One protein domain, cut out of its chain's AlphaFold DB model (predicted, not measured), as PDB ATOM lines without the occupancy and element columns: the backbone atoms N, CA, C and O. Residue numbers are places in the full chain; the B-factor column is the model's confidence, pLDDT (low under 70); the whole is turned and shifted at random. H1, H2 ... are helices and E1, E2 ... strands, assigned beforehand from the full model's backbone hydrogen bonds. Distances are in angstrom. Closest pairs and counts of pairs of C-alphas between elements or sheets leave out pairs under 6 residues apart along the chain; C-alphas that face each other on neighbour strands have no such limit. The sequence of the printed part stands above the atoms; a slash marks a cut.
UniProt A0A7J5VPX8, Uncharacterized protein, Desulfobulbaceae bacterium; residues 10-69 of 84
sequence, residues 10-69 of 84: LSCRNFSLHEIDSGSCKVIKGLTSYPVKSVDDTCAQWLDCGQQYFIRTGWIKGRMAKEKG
ATOM      1  N   LEU A  10     131.841 170.150 195.524       93.81
ATOM      2  CA  LEU A  10     133.084 170.813 195.127       93.81
ATOM      3  C   LEU A  10     133.145 172.288 195.568       93.81
ATOM      4  O   LEU A  10     134.191 172.759 196.029       93.81
ATOM      5  N   SER A  11     132.011 172.991 195.500       93.56
ATOM      6  CA  SER A  11     131.834 174.384 195.940       93.56
ATOM      7  C   SER A  11     131.517 174.520 197.435       93.56
ATOM      8  O   SER A  11     131.381 175.630 197.940       93.56
ATOM      9  N   CYS A  12     131.393 173.413 198.170       93.31
ATOM     10  CA  CYS A  12     131.025 173.418 199.580       93.31
ATOM     11  C   CYS A  12     132.250 173.561 200.494       93.31
ATOM     12  O   CYS A  12     133.228 172.820 200.387       93.31
ATOM     13  N   ARG A  13     132.180 174.455 201.479       92.12
ATOM     14  CA  ARG A  13     133.220 174.702 202.487       92.12
ATOM     15  C   ARG A  13     133.524 173.470 203.334       92.12
ATOM     16  O   ARG A  13     134.666 173.287 203.742       92.12
ATOM     17  N   ASN A  14     132.528 172.614 203.543       92.44
ATOM     18  CA  ASN A  14     132.659 171.400 204.348       92.44
ATOM     19  C   ASN A  14     133.249 170.217 203.566       92.44
ATOM     20  O   ASN A  14     133.615 169.210 204.168       92.44
ATOM     21  N   PHE A  15     133.349 170.308 202.241       93.06
ATOM     22  CA  PHE A  15     133.916 169.247 201.415       93.06
ATOM     23  C   PHE A  15     135.444 169.322 201.389       93.06
ATOM     24  O   PHE A  15     136.021 170.401 201.255       93.06
ATOM     25  N   SER A  16     136.100 168.175 201.511       92.62
ATOM     26  CA  SER A  16     137.546 168.005 201.412       92.62
ATOM     27  C   SER A  16     137.829 167.111 200.215       92.62
ATOM     28  O   SER A  16     137.488 165.936 200.247       92.62
ATOM     29  N   LEU A  17     138.415 167.680 199.166       94.00
ATOM     30  CA  LEU A  17     138.766 166.948 197.953       94.00
ATOM     31  C   LEU A  17     139.980 166.048 198.222       94.00
ATOM     32  O   LEU A  17     140.958 166.529 198.800       94.00
ATOM     33  N   HIS A  18     139.909 164.785 197.803       92.44
ATOM     34  CA  HIS A  18     141.012 163.819 197.935       92.44
ATOM     35  C   HIS A  18     141.400 163.227 196.584       92.44
ATOM     36  O   HIS A  18     142.589 163.106 196.300       92.44
ATOM     37  N   GLU A  19     140.404 162.955 195.740       92.19
ATOM     38  CA  GLU A  19     140.565 162.469 194.374       92.19
ATOM     39  C   GLU A  19     139.914 163.423 193.371       92.19
ATOM     40  O   GLU A  19     139.323 164.439 193.734       92.19
ATOM     41  N   ILE A  20     140.064 163.125 192.083       92.94
ATOM     42  CA  ILE A  20     139.546 163.960 190.991       92.94
ATOM     43  C   ILE A  20     138.017 164.074 191.028       92.94
ATOM     44  O   ILE A  20     137.470 165.151 190.786       92.94
ATOM     45  N   ASP A  21     137.341 162.970 191.324       93.56
ATOM     46  CA  ASP A  21     135.888 162.812 191.251       93.56
ATOM     47  C   ASP A  21     135.212 162.769 192.626       93.56
ATOM     48  O   ASP A  21     133.983 162.834 192.721       93.56
ATOM     49  N   SER A  22     136.001 162.686 193.698       94.44
ATOM     50  CA  SER A  22     135.497 162.380 195.027       94.44
ATOM     51  C   SER A  22     136.325 162.990 196.159       94.44
ATOM     52  O   SER A  22     137.486 163.393 196.043       94.44
ATOM     53  N   GLY A  23     135.673 163.109 197.305       93.31
ATOM     54  CA  GLY A  23     136.254 163.647 198.524       93.31
ATOM     55  C   GLY A  23     135.410 163.273 199.729       93.31
ATOM     56  O   GLY A  23     134.495 162.461 199.627       93.31
ATOM     57  N   SER A  24     135.688 163.870 200.882       93.19
ATOM     58  CA  SER A  24     134.937 163.608 202.109       93.19
ATOM     59  C   SER A  24     134.265 164.858 202.668       93.19
ATOM     60  O   SER A  24     134.783 165.971 202.571       93.19
ATOM     61  N   CYS A  25     133.078 164.692 203.251       91.31
ATOM     62  CA  CYS A  25     132.274 165.800 203.765       91.31
ATOM     63  C   CYS A  25     132.395 165.917 205.293       91.31
ATOM     64  O   CYS A  25     131.923 165.059 206.034       91.31
ATOM     65  N   LYS A  26     132.987 167.012 205.782       87.88
ATOM     66  CA  LYS A  26     133.331 167.244 207.200       87.88
ATOM     67  C   LYS A  26     132.180 167.782 208.057       87.88
ATOM     68  O   LYS A  26     132.400 168.496 209.030       87.88
ATOM     69  N   VAL A  27     130.944 167.476 207.678       83.75
ATOM     70  CA  VAL A  27     129.733 168.057 208.281       83.75
ATOM     71  C   VAL A  27     129.495 167.631 209.725       83.75
ATOM     72  O   VAL A  27     128.878 168.377 210.477       83.75
ATOM     73  N   ILE A  28     129.998 166.467 210.134       75.50
ATOM     74  CA  ILE A  28     129.788 165.938 211.482       75.50
ATOM     75  C   ILE A  28     131.145 165.823 212.170       75.50
ATOM     76  O   ILE A  28     131.939 164.933 211.868       75.50
ATOM     77  N   LYS A  29     131.416 166.745 213.097       70.44
ATOM     78  CA  LYS A  29     132.587 166.658 213.977       70.44
ATOM     79  C   LYS A  29     132.421 165.457 214.912       70.44
ATOM     80  O   LYS A  29     131.346 165.268 215.467       70.44
ATOM     81  N   GLY A  30     133.486 164.684 215.106       71.88
ATOM     82  CA  GLY A  30     133.495 163.550 216.039       71.88
ATOM     83  C   GLY A  30     133.150 162.192 215.426       71.88
ATOM     84  O   GLY A  30     133.101 161.208 216.154       71.88
ATOM     85  N   LEU A  31     132.953 162.101 214.106       75.25
ATOM     86  CA  LEU A  31     132.915 160.805 213.428       75.25
ATOM     87  C   LEU A  31     134.325 160.257 213.205       75.25
ATOM     88  O   LEU A  31     135.243 160.995 212.848       75.25
ATOM     89  N   THR A  32     134.457 158.937 213.329       75.44
ATOM     90  CA  THR A  32     135.678 158.194 212.984       75.44
ATOM     91  C   THR A  32     135.972 158.242 211.482       75.44
ATOM     92  O   THR A  32     137.127 158.165 211.077       75.44
ATOM     93  N   SER A  33     134.938 158.401 210.646       77.75
ATOM     94  CA  SER A  33     135.061 158.523 209.194       77.75
ATOM     95  C   SER A  33     134.033 159.502 208.630       77.75
ATOM     96  O   SER A  33     132.858 159.483 209.004       77.75
ATOM     97  N   TYR A  34     134.482 160.368 207.724       85.56
ATOM     98  CA  TYR A  34     133.618 161.301 207.010       85.56
ATOM     99  C   TYR A  34     132.993 160.620 205.788       85.56
ATOM    100  O   TYR A  34     133.693 159.889 205.086       85.56
ATOM    101  N   PRO A  35     131.715 160.895 205.466       88.06
ATOM    102  CA  PRO A  35     131.084 160.320 204.288       88.06
ATOM    103  C   PRO A  35     131.802 160.776 203.016       88.06
ATOM    104  O   PRO A  35     132.062 161.972 202.833       88.06
ATOM    105  N   VAL A  36     132.089 159.814 202.140       91.25
ATOM    106  CA  VAL A  36     132.607 160.068 200.796       91.25
ATOM    107  C   VAL A  36     131.492 160.674 199.943       91.25
ATOM    108  O   VAL A  36     130.333 160.262 200.031       91.25
ATOM    109  N   LYS A  37     131.832 161.696 199.163       92.06
ATOM    110  CA  LYS A  37     130.927 162.419 198.268       92.06
ATOM    111  C   LYS A  37     131.596 162.645 196.925       92.06
ATOM    112  O   LYS A  37     132.800 162.908 196.879       92.06
ATOM    113  N   SER A  38     130.804 162.581 195.861       93.56
ATOM    114  CA  SER A  38     131.237 163.028 194.543       93.56
ATOM    115  C   SER A  38     131.402 164.552 194.523       93.56
ATOM    116  O   SER A  38     130.765 165.276 195.294       93.56
ATOM    117  N   VAL A  39     132.248 165.062 193.630       93.19
ATOM    118  CA  VAL A  39     132.399 166.508 193.394       93.19
ATOM    119  C   VAL A  39     131.086 167.179 192.967       93.19
ATOM    120  O   VAL A  39     130.857 168.336 193.337       93.19
ATOM    121  N   ASP A  40     130.212 166.442 192.278       94.19
ATOM    122  CA  ASP A  40     128.917 166.914 191.771       94.19
ATOM    123  C   ASP A  40     127.742 166.649 192.728       94.19
ATOM    124  O   ASP A  40     126.626 167.111 192.481       94.19
ATOM    125  N   ASP A  41     127.980 165.956 193.849       93.44
ATOM    126  CA  ASP A  41     126.953 165.735 194.870       93.44
ATOM    127  C   ASP A  41     126.501 167.053 195.502       93.44
ATOM    128  O   ASP A  41     127.184 168.069 195.447       93.44
ATOM    129  N   THR A  42     125.363 167.034 196.188       91.44
ATOM    130  CA  THR A  42     124.903 168.161 197.008       91.44
ATOM    131  C   THR A  42     124.738 167.717 198.462       91.44
ATOM    132  O   THR A  42     124.626 166.524 198.764       91.44
ATOM    133  N   CYS A  43     124.759 168.659 199.408       86.75
ATOM    134  CA  CYS A  43     124.507 168.349 200.813       86.75
ATOM    135  C   CYS A  43     123.621 169.406 201.479       86.75
ATOM    136  O   CYS A  43     123.649 170.577 201.116       86.75
ATOM    137  N   ALA A  44     122.850 168.992 202.489       86.12
ATOM    138  CA  ALA A  44     121.964 169.893 203.232       86.12
ATOM    139  C   ALA A  44     122.729 170.972 204.023       86.12
ATOM    140  O   ALA A  44     122.209 172.051 204.273       86.12
ATOM    141  N   GLN A  45     123.982 170.690 204.385       86.62
ATOM    142  CA  GLN A  45     124.881 171.587 205.119       86.62
ATOM    143  C   GLN A  45     125.794 172.375 204.161       86.62
ATOM    144  O   GLN A  45     126.977 172.589 204.444       86.62
ATOM    145  N   TRP A  46     125.281 172.722 202.977       89.06
ATOM    146  CA  TRP A  46     126.046 173.435 201.961       89.06
ATOM    147  C   TRP A  46     126.355 174.861 202.414       89.06
ATOM    148  O   TRP A  46     125.476 175.600 202.851       89.06
ATOM    149  N   LEU A  47     127.617 175.251 202.262       90.19
ATOM    150  CA  LEU A  47     128.094 176.602 202.513       90.19
ATOM    151  C   LEU A  47     129.145 176.928 201.460       90.19
ATOM    152  O   LEU A  47     130.057 176.130 201.276       90.19
ATOM    153  N   ASP A  48     129.032 178.064 200.781       90.38
ATOM    154  CA  ASP A  48     129.990 178.442 199.739       90.38
ATOM    155  C   ASP A  48     131.423 178.537 200.295       90.38
ATOM    156  O   ASP A  48     131.665 179.083 201.378       90.38
ATOM    157  N   CYS A  49     132.381 177.978 199.558       89.56
ATOM    158  CA  CYS A  49     133.800 178.031 199.882       89.56
ATOM    159  C   CYS A  49     134.542 179.198 199.200       89.56
ATOM    160  O   CYS A  49     135.731 179.403 199.470       89.56
ATOM    161  N   GLY A  50     133.866 179.986 198.354       88.88
ATOM    162  CA  GLY A  50     134.422 181.181 197.719       88.88
ATOM    163  C   GLY A  50     135.662 180.860 196.880       88.88
ATOM    164  O   GLY A  50     135.624 180.015 195.988       88.88
ATOM    165  N   GLN A  51     136.797 181.502 197.182       87.19
ATOM    166  CA  GLN A  51     138.059 181.283 196.453       87.19
ATOM    167  C   GLN A  51     138.563 179.831 196.506       87.19
ATOM    168  O   GLN A  51     139.235 179.379 195.577       87.19
ATOM    169  N   GLN A  52     138.207 179.073 197.550       87.94
ATOM    170  CA  GLN A  52     138.613 177.670 197.690       87.94
ATOM    171  C   GLN A  52     138.091 176.791 196.546       87.94
ATOM    172  O   GLN A  52     138.721 175.785 196.215       87.94
ATOM    173  N   TYR A  53     136.985 177.174 195.900       91.25
ATOM    174  CA  TYR A  53     136.479 176.478 194.718       91.25
ATOM    175  C   TYR A  53     137.517 176.497 193.589       91.25
ATOM    176  O   TYR A  53     137.852 175.451 193.036       91.25
ATOM    177  N   PHE A  54     138.093 177.667 193.295       90.69
ATOM    178  CA  PHE A  54     139.075 177.807 192.222       90.69
ATOM    179  C   PHE A  54     140.346 177.008 192.512       90.69
ATOM    180  O   PHE A  54     140.839 176.320 191.620       90.69
ATOM    181  N   ILE A  55     140.804 176.995 193.767       90.75
ATOM    182  CA  ILE A  55     141.948 176.179 194.205       90.75
ATOM    183  C   ILE A  55     141.688 174.690 193.929       90.75
ATOM    184  O   ILE A  55     142.511 174.022 193.303       90.75
ATOM    185  N   ARG A  56     140.517 174.174 194.323       92.88
ATOM    186  CA  ARG A  56     140.135 172.768 194.097       92.88
ATOM    187  C   ARG A  56     140.028 172.433 192.614       92.88
ATOM    188  O   ARG A  56     140.558 171.419 192.179       92.88
ATOM    189  N   THR A  57     139.399 173.297 191.816       92.19
ATOM    190  CA  THR A  57     139.312 173.078 190.361       92.19
ATOM    191  C   THR A  57     140.680 173.110 189.679       92.19
ATOM    192  O   THR A  57     140.922 172.315 188.773       92.19
ATOM    193  N   GLY A  58     141.590 173.986 190.117       91.31
ATOM    194  CA  GLY A  58     142.968 174.026 189.630       91.31
ATOM    195  C   GLY A  58     143.718 172.736 189.955       91.31
ATOM    196  O   GLY A  58     144.379 172.171 189.086       91.31
ATOM    197  N   TRP A  59     143.535 172.217 191.171       93.69
ATOM    198  CA  TRP A  59     144.089 170.927 191.575       93.69
ATOM    199  C   TRP A  59     143.564 169.767 190.715       93.69
ATOM    200  O   TRP A  59     144.370 168.975 190.226       93.69
ATOM    201  N   ILE A  60     142.248 169.707 190.454       93.38
ATOM    202  CA  ILE A  60     141.632 168.687 189.585       93.38
ATOM    203  C   ILE A  60     142.242 168.737 188.182       93.38
ATOM    204  O   ILE A  60     142.690 167.716 187.665       93.38
ATOM    205  N   LYS A  61     142.320 169.932 187.582       91.31
ATOM    206  CA  LYS A  61     142.917 170.117 186.250       91.31
ATOM    207  C   LYS A  61     144.379 169.671 186.216       91.31
ATOM    208  O   LYS A  61     144.784 168.986 185.282       91.31
ATOM    209  N   GLY A  62     145.156 170.021 187.241       90.75
ATOM    210  CA  GLY A  62     146.553 169.605 187.360       90.75
ATOM    211  C   GLY A  62     146.717 168.089 187.496       90.75
ATOM    212  O   GLY A  62     147.615 167.516 186.883       90.75
ATOM    213  N   ARG A  63     145.838 167.425 188.257       90.62
ATOM    214  CA  ARG A  63     145.792 165.957 188.378       90.62
ATOM    215  C   ARG A  63     145.429 165.288 187.049       90.62
ATOM    216  O   ARG A  63     146.181 164.433 186.596       90.62
ATOM    217  N   MET A  64     144.368 165.748 186.384       89.19
ATOM    218  CA  MET A  64     143.950 165.225 185.075       89.19
ATOM    219  C   MET A  64     145.040 165.370 184.005       89.19
ATOM    220  O   MET A  64     145.235 164.469 183.193       89.19
ATOM    221  N   ALA A  65     145.763 166.493 183.991       88.38
ATOM    222  CA  ALA A  65     146.860 166.688 183.048       88.38
ATOM    223  C   ALA A  65     148.025 165.722 183.311       88.38
ATOM    224  O   ALA A  65     148.560 165.141 182.369       88.38
ATOM    225  N   LYS A  66     148.370 165.488 184.586       84.94
ATOM    226  CA  LYS A  66     149.389 164.498 184.969       84.94
ATOM    227  C   LYS A  66     149.010 163.084 184.529       84.94
ATOM    228  O   LYS A  66     149.859 162.392 183.979       84.94
ATOM    229  N   GLU A  67     147.757 162.675 184.726       83.62
ATOM    230  CA  GLU A  67     147.265 161.355 184.294       83.62
ATOM    231  C   GLU A  67     147.324 161.172 182.773       83.62
ATOM    232  O   GLU A  67     147.633 160.086 182.292       83.62
ATOM    233  N   LYS A  68     147.091 162.242 182.005       78.69
ATOM    234  CA  LYS A  68     147.186 162.231 180.536       78.69
ATOM    235  C   LYS A  68     148.614 162.389 179.999       78.69
ATOM    236  O   LYS A  68     148.797 162.413 178.785       78.69
ATOM    237  N   GLY A  69     149.617 162.522 180.870       71.56
ATOM    238  CA  GLY A  69     151.005 162.783 180.471       71.56
ATOM    239  C   GLY A  69     151.235 164.181 179.878       71.56
ATOM    240  O   GLY A  69     152.269 164.422 179.255       71.56
TER     241      GLY A  69
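AT A GLANCE: This is residues 10 to 69 of the 84 residues of an uncharacterized protein of Desulfobulbaceae bacterium (UniProt A0A7J5VPX8). A small meander, each strand the antiparallel neighbour of the one before (E1, E2, E3), is only grazed by one long helix, H1. The outline is elongated, 39 by 25 by 16 A. The 60 printed residues hold E1, E2, E3 and H1 in that order, a mixed class with under half of the residues in named elements. The whole is only just compact, close to loose, with a radius of gyration of the C-alphas of 12.1 A.

IN THESE COORDINATES: Find C-alpha 15 at (133.916, 169.247, 201.415), where E1, residues 15 to 17, begins its 6.4 A. E2, residues 22 to 25, covers 9.9 A; E3, residues 36 to 38, covers 7.1 A. H1, residues 51 to 67, runs 25.1 A to C-alpha 67 at (147.265, 161.355, 184.294).

HOW THE PARTS SIT: Hairpin E1 and E2 has N 16 and O 24 within hydrogen-bond range, 2.8 A; hairpin E2 and E3 has N 23 and O 37, 2.9 A. H1 only grazes the sheet with residues 56 to 60; the closest C-alphas of E1 and H1, Leu 17 and Arg 56, are 7.1 A apart. In H1 every O i to N i+4 pair is within range.

THE WHOLE: The C-alphas farthest apart, Gly 30 and Gly 69, are 39.7 A apart. The printed part has no cut; E3 to H1 is a long link. No printed residue is under 70 in pLDDT.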